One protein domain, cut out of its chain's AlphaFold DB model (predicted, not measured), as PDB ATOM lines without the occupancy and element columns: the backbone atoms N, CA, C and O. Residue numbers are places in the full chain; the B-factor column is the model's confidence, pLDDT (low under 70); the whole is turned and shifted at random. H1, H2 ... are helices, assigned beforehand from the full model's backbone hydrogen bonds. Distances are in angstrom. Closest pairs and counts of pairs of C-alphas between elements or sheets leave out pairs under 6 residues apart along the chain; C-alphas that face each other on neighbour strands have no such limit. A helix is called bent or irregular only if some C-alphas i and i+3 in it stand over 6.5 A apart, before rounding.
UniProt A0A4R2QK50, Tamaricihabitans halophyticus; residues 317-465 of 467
ATOM      1  N   TYR A 317     134.708 195.823 136.014       87.56
ATOM      2  CA  TYR A 317     134.710 195.090 134.742       87.56
ATOM      3  C   TYR A 317     133.436 195.222 133.911       87.56
ATOM      4  O   TYR A 317     133.518 195.027 132.697       87.56
ATOM      5  N   LEU A 318     132.287 195.558 134.511       91.31
ATOM      6  CA  LEU A 318     131.001 195.528 133.809       91.31
ATOM      7  C   LEU A 318     131.003 196.462 132.599       91.31
ATOM      8  O   LEU A 318     130.761 196.011 131.483       91.31
ATOM      9  N   ARG A 319     131.385 197.730 132.809       89.38
ATOM     10  CA  ARG A 319     131.462 198.733 131.739       89.38
ATOM     11  C   ARG A 319     132.343 198.256 130.583       89.38
ATOM     12  O   ARG A 319     131.916 198.300 129.438       89.38
ATOM     13  N   THR A 320     133.545 197.761 130.876       87.94
ATOM     14  CA  THR A 320     134.482 197.281 129.847       87.94
ATOM     15  C   THR A 320     133.899 196.119 129.041       87.94
ATOM     16  O   THR A 320     134.140 196.003 127.842       87.94
ATOM     17  N   LEU A 321     133.134 195.228 129.677       90.56
ATOM     18  CA  LEU A 321     132.482 194.110 128.991       90.56
ATOM     19  C   LEU A 321     131.273 194.549 128.161       90.56
ATOM     20  O   LEU A 321     131.064 194.003 127.079       90.56
ATOM     21  N   GLU A 322     130.501 195.521 128.641       92.31
ATOM     22  CA  GLU A 322     129.396 196.130 127.894       92.31
ATOM     23  C   GLU A 322     129.912 196.868 126.658       92.31
ATOM     24  O   GLU A 322     129.433 196.610 125.557       92.31
ATOM     25  N   GLU A 323     130.964 197.676 126.804       91.62
ATOM     26  CA  GLU A 323     131.632 198.349 125.685       91.62
ATOM     27  C   GLU A 323     132.160 197.336 124.661       91.62
ATOM     28  O   GLU A 323     131.922 197.485 123.464       91.62
ATOM     29  N   ARG A 324     132.796 196.244 125.109       91.69
ATOM     30  CA  ARG A 324     133.219 195.158 124.210       91.69
ATOM     31  C   ARG A 324     132.044 194.485 123.507       91.69
ATOM     32  O   ARG A 324     132.184 194.101 122.351       91.69
ATOM     33  N   SER A 325     130.904 194.329 124.178       93.38
ATOM     34  CA  SER A 325     129.689 193.802 123.552       93.38
ATOM     35  C   SER A 325     129.209 194.714 122.428       93.38
ATOM     36  O   SER A 325     128.949 194.209 121.339       93.38
ATOM     37  N   THR A 326     129.145 196.026 122.661       95.38
ATOM     38  CA  THR A 326     128.802 197.008 121.622       95.38
ATOM     39  C   THR A 326     129.793 196.951 120.459       95.38
ATOM     40  O   THR A 326     129.384 196.888 119.306       95.38
ATOM     41  N   MET A 327     131.097 196.856 120.738       95.62
ATOM     42  CA  MET A 327     132.113 196.739 119.686       95.62
ATOM     43  C   MET A 327     131.925 195.493 118.806       95.62
ATOM     44  O   MET A 327     132.114 195.561 117.596       95.62
ATOM     45  N   VAL A 328     131.560 194.340 119.377       96.00
ATOM     46  CA  VAL A 328     131.303 193.143 118.555       96.00
ATOM     47  C   VAL A 328     130.039 193.310 117.709       96.00
ATOM     48  O   VAL A 328     130.011 192.838 116.578       96.00
ATOM     49  N   GLU A 329     129.006 193.988 118.214       96.69
ATOM     50  CA  GLU A 329     127.802 194.301 117.430       96.69
ATOM     51  C   GLU A 329     128.120 195.219 116.243       96.69
ATOM     52  O   GLU A 329     127.707 194.936 115.120       96.69
ATOM     53  N   GLU A 330     128.918 196.265 116.465       97.62
ATOM     54  CA  GLU A 330     129.396 197.156 115.401       97.62
ATOM     55  C   GLU A 330     130.253 196.398 114.373       97.62
ATOM     56  O   GLU A 330     130.073 196.563 113.166       97.62
ATOM     57  N   ALA A 331     131.127 195.498 114.831       97.81
ATOM     58  CA  ALA A 331     131.923 194.641 113.956       97.81
ATOM     59  C   ALA A 331     131.068 193.674 113.122       97.81
ATOM     60  O   ALA A 331     131.352 193.452 111.947       97.81
ATOM     61  N   LEU A 332     130.011 193.105 113.706       97.12
ATOM     62  CA  LEU A 332     129.068 192.228 113.008       97.12
ATOM     63  C   LEU A 332     128.268 192.971 111.931       97.12
ATOM     64  O   LEU A 332     127.921 192.364 110.913       97.12
ATOM     65  N   ALA A 333     128.007 194.264 112.140       97.06
ATOM     66  CA  ALA A 333     127.305 195.120 111.192       97.06
ATOM     67  C   ALA A 333     128.151 195.496 109.960       97.06
ATOM     68  O   ALA A 333     127.591 195.928 108.952       97.06
ATOM     69  N   LEU A 334     129.477 195.314 110.000       97.25
ATOM     70  CA  LEU A 334     130.336 195.569 108.842       97.25
ATOM     71  C   LEU A 334     130.098 194.534 107.724       97.25
ATOM     72  O   LEU A 334     129.878 193.356 108.025       97.25
ATOM     73  N   PRO A 335     130.152 194.924 106.432       93.81
ATOM     74  CA  PRO A 335     129.860 194.011 105.323       93.81
ATOM     75  C   PRO A 335     130.807 192.811 105.245       93.81
ATOM     76  O   PRO A 335     130.359 191.707 104.967       93.81
ATOM     77  N   ASN A 336     132.096 193.022 105.519       95.25
ATOM     78  CA  ASN A 336     133.120 191.983 105.502       95.25
ATOM     79  C   ASN A 336     133.495 191.576 106.935       95.25
ATOM     80  O   ASN A 336     133.903 192.414 107.742       95.25
ATOM     81  N   ALA A 337     133.389 190.287 107.267       96.44
ATOM     82  CA  ALA A 337     133.667 189.826 108.627       96.44
ATOM     83  C   ALA A 337     135.144 189.937 109.046       96.44
ATOM     84  O   ALA A 337     135.417 190.153 110.226       96.44
ATOM     85  N   MET A 338     136.099 189.820 108.117       95.50
ATOM     86  CA  MET A 338     137.525 189.999 108.420       95.50
ATOM     87  C   MET A 338     137.842 191.463 108.755       95.50
ATOM     88  O   MET A 338     138.596 191.731 109.691       95.50
ATOM     89  N   GLU A 339     137.226 192.418 108.051       95.31
ATOM     90  CA  GLU A 339     137.275 193.840 108.418       95.31
ATOM     91  C   GLU A 339     136.641 194.081 109.793       95.31
ATOM     92  O   GLU A 339     137.230 194.768 110.628       95.31
ATOM     93  N   GLY A 340     135.492 193.451 110.064       97.00
ATOM     94  CA  GLY A 340     134.846 193.474 111.377       97.00
ATOM     95  C   GLY A 340     135.743 192.958 112.498       97.00
ATOM     96  O   GLY A 340     135.907 193.618 113.527       97.00
ATOM     97  N   LEU A 341     136.387 191.809 112.292       95.50
ATOM     98  CA  LEU A 341     137.308 191.223 113.260       95.50
ATOM     99  C   LEU A 341     138.532 192.113 113.491       95.50
ATOM    100  O   LEU A 341     138.896 192.354 114.643       95.50
ATOM    101  N   ALA A 342     139.139 192.633 112.421       94.12
ATOM    102  CA  ALA A 342     140.275 193.541 112.515       94.12
ATOM    103  C   ALA A 342     139.906 194.819 113.283       94.12
ATOM    104  O   ALA A 342     140.636 195.225 114.190       94.12
ATOM    105  N   TRP A 343     138.746 195.411 112.985       95.81
ATOM    106  CA  TRP A 343     138.230 196.580 113.694       95.81
ATOM    107  C   TRP A 343     138.015 196.283 115.184       95.81
ATOM    108  O   TRP A 343     138.532 197.011 116.037       95.81
ATOM    109  N   TYR A 344     137.339 195.174 115.513       95.56
ATOM    110  CA  TYR A 344     137.090 194.770 116.901       95.56
ATOM    111  C   TYR A 344     138.397 194.533 117.658       95.56
ATOM    112  O   TYR A 344     138.560 194.994 118.792       95.56
ATOM    113  N   PHE A 345     139.359 193.839 117.045       94.19
ATOM    114  CA  PHE A 345     140.650 193.572 117.669       94.19
ATOM    115  C   PHE A 345     141.422 194.861 117.897       94.19
ATOM    116  O   PHE A 345     141.916 195.054 119.001       94.19
ATOM    117  N   ILE A 346     141.502 195.769 116.926       93.38
ATOM    118  CA  ILE A 346     142.198 197.047 117.116       93.38
ATOM    119  C   ILE A 346     141.556 197.828 118.271       93.38
ATOM    120  O   ILE A 346     142.252 198.146 119.230       93.38
ATOM    121  N   ARG A 347     140.235 198.048 118.252       93.06
ATOM    122  CA  ARG A 347     139.527 198.834 119.282       93.06
ATOM    123  C   ARG A 347     139.620 198.225 120.679       93.06
ATOM    124  O   ARG A 347     139.929 198.921 121.646       93.06
ATOM    125  N   SER A 348     139.398 196.917 120.796       90.75
ATOM    126  CA  SER A 348     139.484 196.222 122.087       90.75
ATOM    127  C   SER A 348     140.914 196.177 122.636       90.75
ATOM    128  O   SER A 348     141.104 196.198 123.857       90.75
ATOM    129  N   ASN A 349     141.920 196.153 121.756       91.88
ATOM    130  CA  ASN A 349     143.327 196.225 122.132       91.88
ATOM    131  C   ASN A 349     143.772 197.650 122.488       91.88
ATOM    132  O   ASN A 349     144.621 197.791 123.362       91.88
ATOM    133  N   GLU A 350     143.189 198.697 121.898       90.62
ATOM    134  CA  GLU A 350     143.413 200.087 122.326       90.62
ATOM    135  C   GLU A 350     142.936 200.304 123.760       90.62
ATOM    136  O   GLU A 350     143.728 200.722 124.602       90.62
ATOM    137  N   GLN A 351     141.703 199.889 124.075       85.50
ATOM    138  CA  GLN A 351     141.195 199.932 125.451       85.50
ATOM    139  C   GLN A 351     142.091 199.159 126.426       85.50
ATOM    140  O   GLN A 351     142.309 199.575 127.564       85.50
ATOM    141  N   LEU A 352     142.614 198.011 125.991       83.88
ATOM    142  CA  LEU A 352     143.515 197.204 126.803       83.88
ATOM    143  C   LEU A 352     144.895 197.857 126.972       83.88
ATOM    144  O   LEU A 352     145.506 197.706 128.025       83.88
ATOM    145  N   ALA A 353     145.407 198.556 125.960       83.44
ATOM    146  CA  ALA A 353     146.687 199.251 126.037       83.44
ATOM    147  C   ALA A 353     146.623 200.450 126.997       83.44
ATOM    148  O   ALA A 353     147.562 200.647 127.771       83.44
ATOM    149  N   ASP A 354     145.507 201.186 126.993       78.31
ATOM    150  CA  ASP A 354     145.241 202.288 127.930       78.31
ATOM    151  C   ASP A 354     145.151 201.797 129.379       78.31
ATOM    152  O   ASP A 354     145.506 202.506 130.324       78.31
ATOM    153  N   ASP A 355     144.722 200.547 129.561       74.81
ATOM    154  CA  ASP A 355     144.552 199.936 130.865       74.81
ATOM    155  C   ASP A 355     145.059 198.490 130.904       74.81
ATOM    156  O   ASP A 355     144.321 197.515 131.078       74.81
ATOM    157  N   ILE A 356     146.381 198.348 130.805       66.25
ATOM    158  CA  ILE A 356     147.031 197.035 130.730       66.25
ATOM    159  C   ILE A 356     146.813 196.158 131.963       66.25
ATOM    160  O   ILE A 356     146.955 194.936 131.912       66.25
ATOM    161  N   SER A 357     146.445 196.774 133.084       64.81
ATOM    162  CA  SER A 357     146.072 196.047 134.292       64.81
ATOM    163  C   SER A 357     144.755 195.269 134.129       64.81
ATOM    164  O   SER A 357     144.498 194.354 134.899       64.81
ATOM    165  N   SER A 358     143.944 195.560 133.103       68.38
ATOM    166  CA  SER A 358     142.750 194.786 132.722       68.38
ATOM    167  C   SER A 358     143.059 193.560 131.856       68.38
ATOM    168  O   SER A 358     142.137 192.851 131.451       68.38
ATOM    169  N   ARG A 359     144.334 193.255 131.574       69.44
ATOM    170  CA  ARG A 359     144.731 192.103 130.740       69.44
ATOM    171  C   ARG A 359     144.212 190.758 131.224       69.44
ATOM    172  O   ARG A 359     144.052 189.845 130.419       69.44
ATOM    173  N   ASP A 360     143.948 190.631 132.519       67.00
ATOM    174  CA  ASP A 360     143.416 189.397 133.086       67.00
ATOM    175  C   ASP A 360     142.000 189.124 132.565       67.00
ATOM    176  O   ASP A 360     141.659 187.977 132.296       67.00
ATOM    177  N   LEU A 361     141.213 190.164 132.264       73.88
ATOM    178  CA  LEU A 361     139.843 190.032 131.761       73.88
ATOM    179  C   LEU A 361     139.746 189.233 130.450       73.88
ATOM    180  O   LEU A 361     138.711 188.608 130.192       73.88
ATOM    181  N   VAL A 362     140.818 189.216 129.645       71.12
ATOM    182  CA  VAL A 362     140.865 188.518 128.350       71.12
ATOM    183  C   VAL A 362     140.537 187.035 128.513       71.12
ATOM    184  O   VAL A 362     139.817 186.483 127.687       71.12
ATOM    185  N   ILE A 363     140.983 186.402 129.603       72.44
ATOM    186  CA  ILE A 363     140.785 184.959 129.820       72.44
ATOM    187  C   ILE A 363     140.136 184.666 131.159       72.44
ATOM    188  O   ILE A 363     139.288 183.790 131.203       72.44
ATOM    189  N   THR A 364     140.408 185.437 132.208       78.44
ATOM    190  CA  THR A 364     139.937 185.166 133.571       78.44
ATOM    191  C   THR A 364     138.422 184.990 133.667       78.44
ATOM    192  O   THR A 364     137.654 185.836 133.198       78.44
ATOM    193  N   GLN A 365     137.979 183.915 134.319       82.56
ATOM    194  CA  GLN A 365     136.565 183.706 134.625       82.56
ATOM    195  C   GLN A 365     136.143 184.617 135.777       82.56
ATOM    196  O   GLN A 365     136.771 184.638 136.836       82.56
ATOM    197  N   LEU A 366     135.066 185.369 135.570       86.00
ATOM    198  CA  LEU A 366     134.493 186.220 136.607       86.00
ATOM    199  C   LEU A 366     133.589 185.395 137.537       86.00
ATOM    200  O   LEU A 366     132.976 184.429 137.071       86.00
ATOM    201  N   PRO A 367     133.489 185.747 138.834       86.25
ATOM    202  CA  PRO A 367     132.646 185.012 139.770       86.25
ATOM    203  C   PRO A 367     131.180 184.983 139.329       86.25
ATOM    204  O   PRO A 367     130.627 186.006 138.918       86.25
ATOM    205  N   ALA A 368     130.551 183.811 139.437       87.06
ATOM    206  CA  ALA A 368     129.133 183.640 139.136       87.06
ATOM    207  C   ALA A 368     128.260 184.557 140.012       87.06
ATOM    208  O   ALA A 368     128.611 184.843 141.158       87.06
ATOM    209  N   GLY A 369     127.133 185.019 139.463       86.19
ATOM    210  CA  GLY A 369     126.216 185.949 140.133       86.19
ATOM    211  C   GLY A 369     126.640 187.423 140.095       86.19
ATOM    212  O   GLY A 369     125.946 188.257 140.661       86.19
ATOM    213  N   THR A 370     127.760 187.756 139.443       92.75
ATOM    214  CA  THR A 370     128.126 189.148 139.127       92.75
ATOM    215  C   THR A 370     127.529 189.557 137.780       92.75
ATOM    216  O   THR A 370     127.503 188.746 136.846       92.75
ATOM    217  N   ALA A 371     127.116 190.818 137.632       94.62
ATOM    218  CA  ALA A 371     126.614 191.324 136.351       94.62
ATOM    219  C   ALA A 371     127.693 191.244 135.252       94.62
ATOM    220  O   ALA A 371     127.402 190.997 134.081       94.62
ATOM    221  N   SER A 372     128.964 191.383 135.634       91.44
ATOM    222  CA  SER A 372     130.115 191.233 134.741       91.44
ATOM    223  C   SER A 372     130.258 189.801 134.220       91.44
ATOM    224  O   SER A 372     130.576 189.605 133.048       91.44
ATOM    225  N   ALA A 373     130.011 188.776 135.045       90.94
ATOM    226  CA  ALA A 373     130.026 187.393 134.567       90.94
ATOM    227  C   ALA A 373     128.929 187.151 133.519       90.94
ATOM    228  O   ALA A 373     129.208 186.563 132.471       90.94
ATOM    229  N   GLU A 374     127.723 187.674 133.747       93.00
ATOM    230  CA  GLU A 374     126.623 187.607 132.780       93.00
ATOM    231  C   GLU A 374     126.942 188.374 131.491       93.00
ATOM    232  O   GLU A 374     126.701 187.875 130.390       93.00
ATOM    233  N   ALA A 375     127.533 189.568 131.595       93.00
ATOM    234  CA  ALA A 375     127.969 190.350 130.439       93.00
ATOM    235  C   ALA A 375     129.016 189.592 129.609       93.00
ATOM    236  O   ALA A 375     128.897 189.502 128.384       93.00
ATOM    237  N   LYS A 376     130.000 188.961 130.262       89.12
ATOM    238  CA  LYS A 376     131.005 188.125 129.588       89.12
ATOM    239  C   LYS A 376     130.378 186.892 128.927       89.12
ATOM    240  O   LYS A 376     130.792 186.514 127.829       89.12
ATOM    241  N   GLN A 377     129.366 186.286 129.548       89.69
ATOM    242  CA  GLN A 377     128.617 185.169 128.966       89.69
ATOM    243  C   GLN A 377     127.822 185.596 127.722       89.69
ATOM    244  O   GLN A 377     127.814 184.861 126.737       89.69
ATOM    245  N   ARG A 378     127.221 186.795 127.732       91.50
ATOM    246  CA  ARG A 378     126.507 187.387 126.586       91.50
ATOM    247  C   ARG A 378     127.433 187.803 125.437       91.50
ATOM    248  O   ARG A 378     127.027 187.739 124.280       91.50
ATOM    249  N   LEU A 379     128.669 188.204 125.737       90.94
ATOM    250  CA  LEU A 379     129.675 188.586 124.737       90.94
ATOM    251  C   LEU A 379     130.146 187.390 123.895       90.94
ATOM    252  O   LEU A 379     130.311 187.501 122.682       90.94
ATOM    253  N   ARG A 380     130.365 186.235 124.534       88.44
ATOM    254  CA  ARG A 380     130.947 185.044 123.897       88.44
ATOM    255  C   ARG A 380     130.236 184.594 122.606       88.44
ATOM    256  O   ARG A 380     130.942 184.443 121.610       88.44
ATOM    257  N   PRO A 381     128.905 184.378 122.566       93.19
ATOM    258  CA  PRO A 381     128.234 183.939 121.341       93.19
ATOM    259  C   PRO A 381     128.352 184.954 120.199       93.19
ATOM    260  O   PRO A 381     128.414 184.546 119.048       93.19
ATOM    261  N   LYS A 382     128.465 186.256 120.493       94.69
ATOM    262  CA  LYS A 382     128.648 187.292 119.462       94.69
ATOM    263  C   LYS A 382     130.025 187.202 118.803       94.69
ATOM    264  O   LYS A 382     130.134 187.337 117.591       94.69
ATOM    265  N   VAL A 383     131.070 186.923 119.589       93.12
ATOM    266  CA  VAL A 383     132.418 186.674 119.047       93.12
ATOM    267  C   VAL A 383     132.420 185.413 118.185       93.12
ATOM    268  O   VAL A 383     132.996 185.426 117.104       93.12
ATOM    269  N   ILE A 384     131.755 184.342 118.635       94.38
ATOM    270  CA  ILE A 384     131.611 183.109 117.846       94.38
ATOM    271  C   ILE A 384     130.904 183.408 116.523       94.38
ATOM    272  O   ILE A 384     131.405 183.009 115.480       94.38
ATOM    273  N   GLU A 385     129.804 184.160 116.553       97.06
ATOM    274  CA  GLU A 385     129.070 184.522 115.342       97.06
ATOM    275  C   GLU A 385     129.914 185.361 114.377       97.06
ATOM    276  O   GLU A 385     129.867 185.121 113.174       97.06
ATOM    277  N   LEU A 386     130.751 186.280 114.873       96.81
ATOM    278  CA  LEU A 386     131.663 187.053 114.024       96.81
ATOM    279  C   LEU A 386     132.674 186.150 113.301       96.81
ATOM    280  O   LEU A 386     132.907 186.318 112.104       96.81
ATOM    281  N   LEU A 387     133.238 185.162 114.006       96.44
ATOM    282  CA  LEU A 387     134.134 184.177 113.396       96.44
ATOM    283  C   LEU A 387     133.390 183.296 112.387       96.44
ATOM    284  O   LEU A 387     133.850 183.133 111.261       96.44
ATOM    285  N   SER A 388     132.223 182.770 112.765       97.00
ATOM    286  CA  SER A 388     131.413 181.908 111.904       97.00
ATOM    287  C   SER A 388     130.931 182.636 110.651       97.00
ATOM    288  O   SER A 388     130.931 182.045 109.574       97.00
ATOM    289  N   LYS A 389     130.579 183.922 110.752       97.44
ATOM    290  CA  LYS A 389     130.275 184.780 109.602       97.44
ATOM    291  C   LYS A 389     131.457 184.826 108.635       97.44
ATOM    292  O   LYS A 389     131.282 184.493 107.466       97.44
ATOM    293  N   GLY A 390     132.660 185.132 109.119       97.38
ATOM    294  CA  GLY A 390     133.841 185.197 108.253       97.38
ATOM    295  C   GLY A 390     134.267 183.859 107.665       97.38
ATOM    296  O   GLY A 390     134.741 183.814 106.534       97.38
ATOM    297  N   GLN A 391     134.031 182.759 108.375       97.81
ATOM    298  CA  GLN A 391     134.259 181.414 107.846       97.81
ATOM    299  C   GLN A 391     133.268 181.059 106.731       97.81
ATOM    300  O   GLN A 391     133.677 180.512 105.712       97.81
ATOM    301  N   ARG A 392     131.981 181.408 106.883       97.44
ATOM    302  CA  ARG A 392     130.960 181.212 105.835       97.44
ATOM    303  C   ARG A 392     131.222 182.073 104.598       97.44
ATOM    304  O   ARG A 392     130.987 181.617 103.487       97.44
ATOM    305  N   GLU A 393     131.716 183.293 104.792       96.81
ATOM    306  CA  GLU A 393     132.104 184.211 103.711       96.81
ATOM    307  C   GLU A 393     133.436 183.836 103.044       96.81
ATOM    308  O   GLU A 393     133.771 184.387 101.998       96.81
ATOM    309  N   GLY A 394     134.226 182.943 103.652       96.75
ATOM    310  CA  GLY A 394     135.583 182.644 103.199       96.75
ATOM    311  C   GLY A 394     136.568 183.801 103.401       96.75
ATOM    312  O   GLY A 394     137.595 183.845 102.736       96.75
ATOM    313  N   SER A 395     136.276 184.747 104.300       96.88
ATOM    314  CA  SER A 395     137.184 185.845 104.665       96.88
ATOM    315  C   SER A 395     138.084 185.503 105.863       96.88
ATOM    316  O   SER A 395     139.122 186.137 106.054       96.88
ATOM    317  N   ILE A 396     137.721 184.474 106.639       97.19
ATOM    318  CA  ILE A 396     138.492 183.912 107.757       97.19
ATOM    319  C   ILE A 396     138.682 182.406 107.528       97.19
ATOM    320  O   ILE A 396     137.756 181.706 107.121       97.19
ATOM    321  N   ARG A 397     139.875 181.887 107.824       97.06
ATOM    322  CA  ARG A 397     140.218 180.460 107.741       97.06
ATOM    323  C   ARG A 397     139.267 179.573 108.564       97.06
ATOM    324  O   ARG A 397     138.898 179.889 109.699       97.06
ATOM    325  N   ALA A 398     138.889 178.431 107.988       95.94
ATOM    326  CA  ALA A 398     137.850 177.542 108.524       95.94
ATOM    327  C   ALA A 398     138.241 176.816 109.823       95.94
ATOM    328  O   ALA A 398     137.380 176.394 110.588       95.94
ATOM    329  N   ASP A 399     139.536 176.672 110.083       95.38
ATOM    330  CA  ASP A 399     140.091 175.974 111.241       95.38
ATOM    331  C   ASP A 399     140.418 176.909 112.421       95.38
ATOM    332  O   ASP A 399     140.904 176.421 113.440       95.38
ATOM    333  N   PHE A 400     140.148 178.221 112.329       95.25
ATOM    334  CA  PHE A 400     140.329 179.167 113.439       95.25
ATOM    335  C   PHE A 400     139.170 179.088 114.439       95.25
ATOM    336  O   PHE A 400     137.999 179.216 114.085       95.25
ATOM    337  N   THR A 401     139.490 178.884 115.714       92.94
ATOM    338  CA  THR A 401     138.506 178.581 116.761       92.94
ATOM    339  C   THR A 401     138.466 179.657 117.853       92.94
ATOM    340  O   THR A 401     139.413 180.434 118.004       92.94
ATOM    341  N   PRO A 402     137.431 179.674 118.718       89.31
ATOM    342  CA  PRO A 402     137.440 180.500 119.929       89.31
ATOM    343  C   PRO A 402     138.641 180.220 120.847       89.31
ATOM    344  O   PRO A 402     139.099 181.114 121.561       89.31
ATOM    345  N   GLY A 403     139.178 178.994 120.807       91.38
ATOM    346  CA  GLY A 403     140.418 178.639 121.488       91.38
ATOM    347  C   GLY A 403     141.606 179.455 120.989       91.38
ATOM    348  O   GLY A 403     142.355 180.009 121.790       91.38
ATOM    349  N   ASP A 404     141.724 179.615 119.673       94.56
ATOM    350  CA  ASP A 404     142.804 180.376 119.045       94.56
ATOM    351  C   ASP A 404     142.694 181.887 119.344       94.56
ATOM    352  O   ASP A 404     143.715 182.557 119.518       94.56
ATOM    353  N   VAL A 405     141.476 182.418 119.540       92.25
ATOM    354  CA  VAL A 405     141.259 183.789 120.055       92.25
ATOM    355  C   VAL A 405     141.824 183.957 121.468       92.25
ATOM    356  O   VAL A 405     142.429 184.988 121.770       92.25
ATOM    357  N   ALA A 406     141.678 182.953 122.338       90.38
ATOM    358  CA  ALA A 406     142.274 182.988 123.673       90.38
ATOM    359  C   ALA A 406     143.813 182.952 123.611       90.38
ATOM    360  O   ALA A 406     144.465 183.716 124.327       90.38
ATOM    361  N   LEU A 407     144.401 182.141 122.720       93.50
ATOM    362  CA  LEU A 407     145.857 182.107 122.496       93.50
ATOM    363  C   LEU A 407     146.379 183.456 121.982       93.50
ATOM    364  O   LEU A 407     147.367 183.974 122.503       93.50
ATOM    365  N   TYR A 408     145.682 184.067 121.021       94.62
ATOM    366  CA  TYR A 408     145.980 185.422 120.559       94.62
ATOM    367  C   TYR A 408     145.920 186.437 121.705       94.62
ATOM    368  O   TYR A 408     146.854 187.220 121.885       94.62
ATOM    369  N   GLY A 409     144.871 186.371 122.528       92.12
ATOM    370  CA  GLY A 409     144.699 187.206 123.713       92.12
ATOM    371  C   GLY A 409     145.855 187.092 124.717       92.12
ATOM    372  O   GLY A 409     146.360 188.108 125.201       92.12
ATOM    373  N   LEU A 410     146.328 185.872 124.998       90.31
ATOM    374  CA  LEU A 410     147.543 185.642 125.793       90.31
ATOM    375  C   LEU A 410     148.757 186.314 125.153       90.31
ATOM    376  O   LEU A 410     149.471 187.065 125.817       90.31
ATOM    377  N   GLY A 411     148.977 186.065 123.863       92.56
ATOM    378  CA  GLY A 411     150.124 186.596 123.139       92.56
ATOM    379  C   GLY A 411     150.176 188.123 123.163       92.56
ATOM    380  O   GLY A 411     151.179 188.705 123.583       92.56
ATOM    381  N   ILE A 412     149.083 188.784 122.775       93.50
ATOM    382  CA  ILE A 412     149.054 190.243 122.645       93.50
ATOM    383  C   ILE A 412     149.122 190.960 123.993       93.50
ATOM    384  O   ILE A 412     149.858 191.937 124.126       93.50
ATOM    385  N   THR A 413     148.432 190.453 125.022       89.69
ATOM    386  CA  THR A 413     148.515 191.028 126.375       89.69
ATOM    387  C   THR A 413     149.934 190.936 126.934       89.69
ATOM    388  O   THR A 413     150.378 191.834 127.657       89.69
ATOM    389  N   HIS A 414     150.669 189.872 126.593       87.25
ATOM    390  CA  HIS A 414     152.066 189.728 126.971       87.25
ATOM    391  C   HIS A 414     152.977 190.688 126.214       87.25
ATOM    392  O   HIS A 414     153.805 191.348 126.838       87.25
ATOM    393  N   VAL A 415     152.790 190.813 124.897       91.06
ATOM    394  CA  VAL A 415     153.516 191.783 124.068       91.06
ATOM    395  C   VAL A 415     153.327 193.192 124.621       91.06
ATOM    396  O   VAL A 415     154.313 193.837 124.964       91.06
ATOM    397  N   MET A 416     152.081 193.633 124.813       91.12
ATOM    398  CA  MET A 416     151.786 194.934 125.418       91.12
ATOM    399  C   MET A 416     152.497 195.094 126.760       91.12
ATOM    400  O   MET A 416     153.064 196.146 127.048       91.12
ATOM    401  N   TRP A 417     152.493 194.046 127.591       84.69
ATOM    402  CA  TRP A 417     153.106 194.116 128.909       84.69
ATOM    403  C   TRP A 417     154.597 194.348 128.787       84.69
ATOM    404  O   TRP A 417     155.086 195.324 129.351       84.69
ATOM    405  N   GLU A 418     155.311 193.501 128.059       83.25
ATOM    406  CA  GLU A 418     156.762 193.589 127.929       83.25
ATOM    407  C   GLU A 418     157.192 194.896 127.247       83.25
ATOM    408  O   GLU A 418     158.155 195.523 127.700       83.25
ATOM    409  N   THR A 419     156.428 195.394 126.267       89.06
ATOM    410  CA  THR A 419     156.801 196.593 125.505       89.06
ATOM    411  C   THR A 419     156.321 197.925 126.090       89.06
ATOM    412  O   THR A 419     156.830 198.958 125.659       89.06
ATOM    413  N   ARG A 420     155.425 197.948 127.093       87.69
ATOM    414  CA  ARG A 420     154.750 199.181 127.587       87.69
ATOM    415  C   ARG A 420     155.651 200.383 127.916       87.69
ATOM    416  O   ARG A 420     155.188 201.507 127.818       87.69
ATOM    417  N   GLU A 421     156.903 200.169 128.327       85.94
ATOM    418  CA  GLU A 421     157.834 201.268 128.657       85.94
ATOM    419  C   GLU A 421     158.656 201.754 127.455       85.94
ATOM    420  O   GLU A 421     158.891 202.948 127.320       85.94
ATOM    421  N   ALA A 422     159.116 200.839 126.598       89.81
ATOM    422  CA  ALA A 422     160.081 201.149 125.540       89.81
ATOM    423  C   ALA A 422     159.431 201.316 124.157       89.81
ATOM    424  O   ALA A 422     159.890 202.104 123.333       89.81
ATOM    425  N   ALA A 423     158.356 200.573 123.898       92.69
ATOM    426  CA  ALA A 423     157.634 200.572 122.634       92.69
ATOM    427  C   ALA A 423     156.131 200.301 122.866       92.69
ATOM    428  O   ALA A 423     155.615 199.242 122.492       92.69
ATOM    429  N   PRO A 424     155.395 201.246 123.484       91.25
ATOM    430  CA  PRO A 424     153.986 201.061 123.840       91.25
ATOM    431  C   PRO A 424     153.065 200.833 122.631       91.25
ATOM    432  O   PRO A 424     151.999 200.252 122.785       91.25
ATOM    433  N   ALA A 425     153.474 201.231 121.422       92.69
ATOM    434  CA  ALA A 425     152.717 200.992 120.192       92.69
ATOM    435  C   ALA A 425     153.054 199.661 119.485       92.69
ATOM    436  O   ALA A 425     152.379 199.312 118.520       92.69
ATOM    437  N   ALA A 426     154.057 198.896 119.949       94.31
ATOM    438  CA  ALA A 426     154.530 197.681 119.267       94.31
ATOM    439  C   ALA A 426     153.446 196.603 119.101       94.31
ATOM    440  O   ALA A 426     153.482 195.820 118.150       94.31
ATOM    441  N   TRP A 427     152.445 196.584 119.986       94.50
ATOM    442  CA  TRP A 427     151.321 195.657 119.888       94.50
ATOM    443  C   TRP A 427     150.505 195.842 118.600       94.50
ATOM    444  O   TRP A 427     149.967 194.858 118.107       94.50
ATOM    445  N   ARG A 428     150.434 197.057 118.025       95.38
ATOM    446  CA  ARG A 428     149.703 197.314 116.769       95.38
ATOM    447  C   ARG A 428     150.318 196.538 115.614       95.38
ATOM    448  O   ARG A 428     149.609 195.914 114.832       95.38
ATOM    449  N   ARG A 429     151.651 196.510 115.569       95.25
ATOM    450  CA  ARG A 429     152.412 195.755 114.574       95.25
ATOM    451  C   ARG A 429     152.227 194.248 114.747       95.25
ATOM    452  O   ARG A 429     151.958 193.560 113.771       95.25
ATOM    453  N   PHE A 430     152.290 193.756 115.986       95.81
ATOM    454  CA  PHE A 430     151.989 192.355 116.295       95.81
ATOM    455  C   PHE A 430     150.551 191.968 115.902       95.81
ATOM    456  O   PHE A 430     150.345 190.933 115.274       95.81
ATOM    457  N   CYS A 431     149.565 192.817 116.210       95.56
ATOM    458  CA  CYS A 431     148.165 192.638 115.820       95.56
ATOM    459  C   CYS A 431     148.025 192.531 114.296       95.56
ATOM    460  O   CYS A 431     147.438 191.569 113.817       95.56
ATOM    461  N   ALA A 432     148.604 193.468 113.538       93.75
ATOM    462  CA  ALA A 432     148.548 193.463 112.074       93.75
ATOM    463  C   ALA A 432     149.146 192.180 111.469       93.75
ATOM    464  O   ALA A 432     148.516 191.550 110.626       93.75
ATOM    465  N   ILE A 433     150.308 191.741 111.967       94.38
ATOM    466  CA  ILE A 433     150.936 190.473 111.565       94.38
ATOM    467  C   ILE A 433     149.979 189.300 111.812       94.38
ATOM    468  O   ILE A 433     149.714 188.520 110.901       94.38
ATOM    469  N   MET A 434     149.410 189.196 113.015       95.25
ATOM    470  CA  MET A 434     148.507 188.096 113.364       95.25
ATOM    471  C   MET A 434     147.189 188.109 112.578       95.25
ATOM    472  O   MET A 434     146.635 187.040 112.344       95.25
ATOM    473  N   MET A 435     146.689 189.276 112.152       93.62
ATOM    474  CA  MET A 435     145.489 189.368 111.304       93.62
ATOM    475  C   MET A 435     145.698 188.752 109.926       93.62
ATOM    476  O   MET A 435     144.785 188.109 109.412       93.62
ATOM    477  N   ASP A 436     146.899 188.859 109.361       92.19
ATOM    478  CA  ASP A 436     147.183 188.263 108.056       92.19
ATOM    479  C   ASP A 436     147.180 186.726 108.093       92.19
ATOM    480  O   ASP A 436     146.808 186.102 107.099       92.19
ATOM    481  N   ALA A 437     147.495 186.107 109.240       93.50
ATOM    482  CA  ALA A 437     147.416 184.651 109.423       93.50
ATOM    483  C   ALA A 437     145.994 184.086 109.450       93.50
ATOM    484  O   ALA A 437     145.816 182.868 109.360       93.50
ATOM    485  N   LEU A 438     144.987 184.943 109.639       95.38
ATOM    486  CA  LEU A 438     143.589 184.519 109.701       95.38
ATOM    487  C   LEU A 438     142.967 184.372 108.315       95.38
ATOM    488  O   LEU A 438     141.890 183.792 108.197       95.38
ATOM    489  N   ARG A 439     143.635 184.875 107.278       95.00
ATOM    490  CA  ARG A 439     143.134 184.880 105.908       95.00
ATOM    491  C   ARG A 439     143.345 183.512 105.241       95.00
ATOM    492  O   ARG A 439     144.459 182.984 105.329       95.00
ATOM    493  N   PRO A 440     142.329 182.919 104.582       95.12
ATOM    494  CA  PRO A 440     142.450 181.590 103.972       95.12
ATOM    495  C   PRO A 440     143.589 181.452 102.958       95.12
ATOM    496  O   PRO A 440     144.229 180.407 102.904       95.12
ATOM    497  N   GLU A 441     143.894 182.500 102.195       93.25
ATOM    498  CA  GLU A 441     144.953 182.507 101.182       93.25
ATOM    499  C   GLU A 441     146.374 182.354 101.754       93.25
ATOM    500  O   GLU A 441     147.297 181.997 101.023       93.25
ATOM    501  N   HIS A 442     146.562 182.594 103.055       91.38
ATOM    502  CA  HIS A 442     147.843 182.414 103.748       91.38
ATOM    503  C   HIS A 442     147.868 181.164 104.643       91.38
ATOM    504  O   HIS A 442     148.888 180.881 105.280       91.38
ATOM    505  N   ALA A 443     146.752 180.436 104.729       92.75
ATOM    506  CA  ALA A 443     146.565 179.375 105.702       92.75
ATOM    507  C   ALA A 443     147.290 178.082 105.303       92.75
ATOM    508  O   ALA A 443     147.128 177.562 104.201       92.75
ATOM    509  N   HIS A 444     148.025 177.517 106.256       91.94
ATOM    510  CA  HIS A 444     148.430 176.112 106.253       91.94
ATOM    511  C   HIS A 444     147.737 175.398 107.412       91.94
ATOM    512  O   HIS A 444     147.336 176.047 108.376       91.94
ATOM    513  N   GLU A 445     147.616 174.074 107.354       91.69
ATOM    514  CA  GLU A 445     146.981 173.285 108.416       91.69
ATOM    515  C   GLU A 445     147.556 173.620 109.804       91.69
ATOM    516  O   GLU A 445     148.769 173.553 110.024       91.69
ATOM    517  N   LEU A 446     146.685 173.993 110.752       92.25
ATOM    518  CA  LEU A 446     147.114 174.291 112.118       92.25
ATOM    519  C   LEU A 446     147.616 173.033 112.819       92.25
ATOM    520  O   LEU A 446     146.852 172.130 113.153       92.25
ATOM    521  N   THR A 447     148.910 173.019 113.124       87.12
ATOM    522  CA  THR A 447     149.543 171.909 113.833       87.12
ATOM    523  C   THR A 447     149.137 171.899 115.308       87.12
ATOM    524  O   THR A 447     149.333 172.891 116.001       87.12
ATOM    525  N   GLY A 448     148.632 170.779 115.823       86.62
ATOM    526  CA  GLY A 448     148.255 170.617 117.235       86.62
ATOM    527  C   GLY A 448     146.747 170.753 117.508       86.62
ATOM    528  O   GLY A 448     146.000 171.284 116.682       86.62
ATOM    529  N   PRO A 449     146.276 170.252 118.666       91.62
ATOM    530  CA  PRO A 449     144.853 170.183 118.979       91.62
ATOM    531  C   PRO A 449     144.283 171.562 119.323       91.62
ATOM    532  O   PRO A 449     144.950 172.374 119.967       91.62
ATOM    533  N   ALA A 450     143.045 171.828 118.903       92.75
ATOM    534  CA  ALA A 450     142.287 172.964 119.419       92.75
ATOM    535  C   ALA A 450     141.937 172.713 120.893       92.75
ATOM    536  O   ALA A 450     141.677 171.572 121.281       92.75
ATOM    537  N   MET A 451     141.908 173.770 121.709       92.50
ATOM    538  CA  MET A 451     141.458 173.630 123.096       92.50
ATOM    539  C   MET A 451     139.988 173.243 123.139       92.50
ATOM    540  O   MET A 451     139.156 173.841 122.452       92.50
ATOM    541  N   THR A 452     139.660 172.293 124.010       90.25
ATOM    542  CA  THR A 452     138.268 172.001 124.334       90.25
ATOM    543  C   THR A 452     137.651 173.158 125.119       90.25
ATOM    544  O   THR A 452     138.335 174.008 125.700       90.25
ATOM    545  N   TYR A 453     136.321 173.189 125.169       83.88
ATOM    546  CA  TYR A 453     135.601 174.163 125.985       83.88
ATOM    547  C   TYR A 453     135.946 174.041 127.481       83.88
ATOM    548  O   TYR A 453     136.094 175.051 128.167       83.88
ATOM    549  N   GLU A 454     136.140 172.816 127.970       87.00
ATOM    550  CA  GLU A 454     136.562 172.537 129.347       87.00
ATOM    551  C   GLU A 454     137.962 173.084 129.629       87.00
ATOM    552  O   GLU A 454     138.145 173.781 130.622       87.00
ATOM    553  N   GLN A 455     138.921 172.873 128.721       91.06
ATOM    554  CA  GLN A 455     140.273 173.431 128.845       91.06
ATOM    555  C   GLN A 455     140.268 174.962 128.828       91.06
ATOM    556  O   GLN A 455     141.025 175.592 129.562       91.06
ATOM    557  N   LEU A 456     139.396 175.582 128.027       85.38
ATOM    558  CA  LEU A 456     139.203 177.032 128.040       85.38
ATOM    559  C   LEU A 456     138.662 177.536 129.383       85.38
ATOM    560  O   LEU A 456     139.117 178.572 129.877       85.38
ATOM    561  N   ILE A 457     137.721 176.807 129.988       82.06
ATOM    562  CA  ILE A 457     137.231 177.108 131.338       82.06
ATOM    563  C   ILE A 457     138.356 176.913 132.358       82.06
ATOM    564  O   ILE A 457     138.602 177.799 133.175       82.06
ATOM    565  N   GLU A 458     139.086 175.807 132.311       85.00
ATOM    566  CA  GLU A 458     140.170 175.540 133.253       85.00
ATOM    567  C   GLU A 458     141.268 176.610 133.167       85.00
ATOM    568  O   GLU A 458     141.670 177.162 134.191       85.00
ATOM    569  N   LEU A 459     141.666 177.012 131.955       83.00
ATOM    570  CA  LEU A 459     142.616 178.103 131.718       83.00
ATOM    571  C   LEU A 459     142.122 179.431 132.316       83.00
ATOM    572  O   LEU A 459     142.896 180.182 132.916       83.00
ATOM    573  N   SER A 460     140.819 179.704 132.199       74.19
ATOM    574  CA  SER A 460     140.184 180.892 132.781       74.19
ATOM    575  C   SER A 460     140.144 180.897 134.312       74.19
ATOM    576  O   SER A 460     140.180 181.972 134.915       74.19
ATOM    577  N   VAL A 461     140.111 179.720 134.942       69.56
ATOM    578  CA  VAL A 461     140.094 179.545 136.402       69.56
ATOM    579  C   VAL A 461     141.512 179.511 136.977       69.56
ATOM    580  O   VAL A 461     141.773 180.157 137.989       69.56
ATOM    581  N   HIS A 462     142.453 178.831 136.319       65.06
ATOM    582  CA  HIS A 462     143.846 178.707 136.765       65.06
ATOM    583  C   HIS A 462     144.523 180.078 136.922       65.06
ATOM    584  O   HIS A 462     145.221 180.338 137.904       65.06
ATOM    585  N   ARG A 463     144.235 181.006 136.003       61.16
ATOM    586  CA  ARG A 463     144.729 182.387 136.053       61.16
ATOM    587  C   ARG A 463     144.132 183.209 137.204       61.16
ATOM    588  O   ARG A 463     144.775 184.132 137.689       61.16
ATOM    589  N   ALA A 464     142.935 182.858 137.682       49.88
ATOM    590  CA  ALA A 464     142.334 183.488 138.856       49.88
ATOM    591  C   ALA A 464     142.982 183.037 140.179       49.88
ATOM    592  O   ALA A 464     142.670 183.618 141.214       49.88
ATOM    593  N   HIS A 465     143.847 182.014 140.167       38.41
ATOM    594  CA  HIS A 465     144.454 181.436 141.371       38.41
ATOM    595  C   HIS A 465     145.987 181.559 141.446       38.41
ATOM    596  O   HIS A 465     146.513 181.466 142.550       38.41
TER     597      HIS A 465
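AT A GLANCE: This is residues 317 to 465 of the 467 residues of a protein of Tamaricihabitans halophyticus (UniProt A0A4R2QK50). Helix H2 runs through the middle of a splayed helix bundle, with H1 and the bent, nearly straight H4 on one side of it and the hairpin of H5 and H6 on the other. Short H3 packs on H5, and a long link leads out from H6 to H7 at the far side of H5. H1, H2, H4b, H5 and H6 make an up-and-down bundle, each running against the one before it in the chain. The printed part has 149 residues with seven named helices, H1 to H7, and no named strand: all helix. It is compact, with a radius of gyration of the C-alphas of 15.0 A, and spans 40 by 38 by 32 A.

HOW THE PARTS SIT: Start with H1, residues 317 to 333, and H2, residues 337 to 354: this hairpin touches closest at C-alphas Ala 331 and Gly 340, 4.1 A apart, at a shallow tilt of 24 degrees, opposite ways. H3, residues 356 to 362, is irregular, with C-alphas 357 and 360 7.3 A apart. H4, residues 371 to 393, was assigned as one helix by its hydrogen bonds but is bent, with C-alphas 378 and 381 6.5 A apart; its arms H4a, residues 371 to 378, and H4b, residues 381 to 393, stand at 21 degrees. H4a touches H1, closest at C-alphas Leu 318 and Ser 372, 4.5 A. H2, with residues 337 to 341 alone, touches H4b, closest at C-alphas Ala 337 and Gly 390, 4.6 A, at 38 degrees, only just steep. H5, residues 402 to 419, touches H3, closest at C-alphas Arg 359 and Thr 413, 5.9 A. H6, residues 426 to 436, forms a hairpin with H5, closest at C-alphas Met 416 and Trp 427, 5.6 A; it also touches H2, closest at C-alphas Ala 342 and Met 435, 6.8 A. H7, residues 453 to 462, only just touches H5, with 3 pairs of C-alphas within 8 A, the closest Gly 403 and Leu 456, 6.9 A. Every O i to N i+4 pair is within hydrogen-bond range in H1, H2, H4a, H4b, H5, H6 and H7; H3 has 0 of 3, but 3 of 4 O i to N i+3 pairs.

IN THESE COORDINATES: Find C-alpha 317 at (134.710, 195.090, 134.742); from there H1 runs 24.7 A. H2 covers 25.7 A, H4b 18.1 A, H5 25.8 A and H6 16.4 A. H7 ends at C-alpha 462, (143.846, 178.707, 136.765).

THE WHOLE: The C-alphas of Gly 369 and Glu 441 are the two farthest apart, 43.4 A. The printed part has no cut; the link from H6 to H7, residues 437 to 452, is long. Residues 356 to 360 and 461 to 465 have pLDDT under 70.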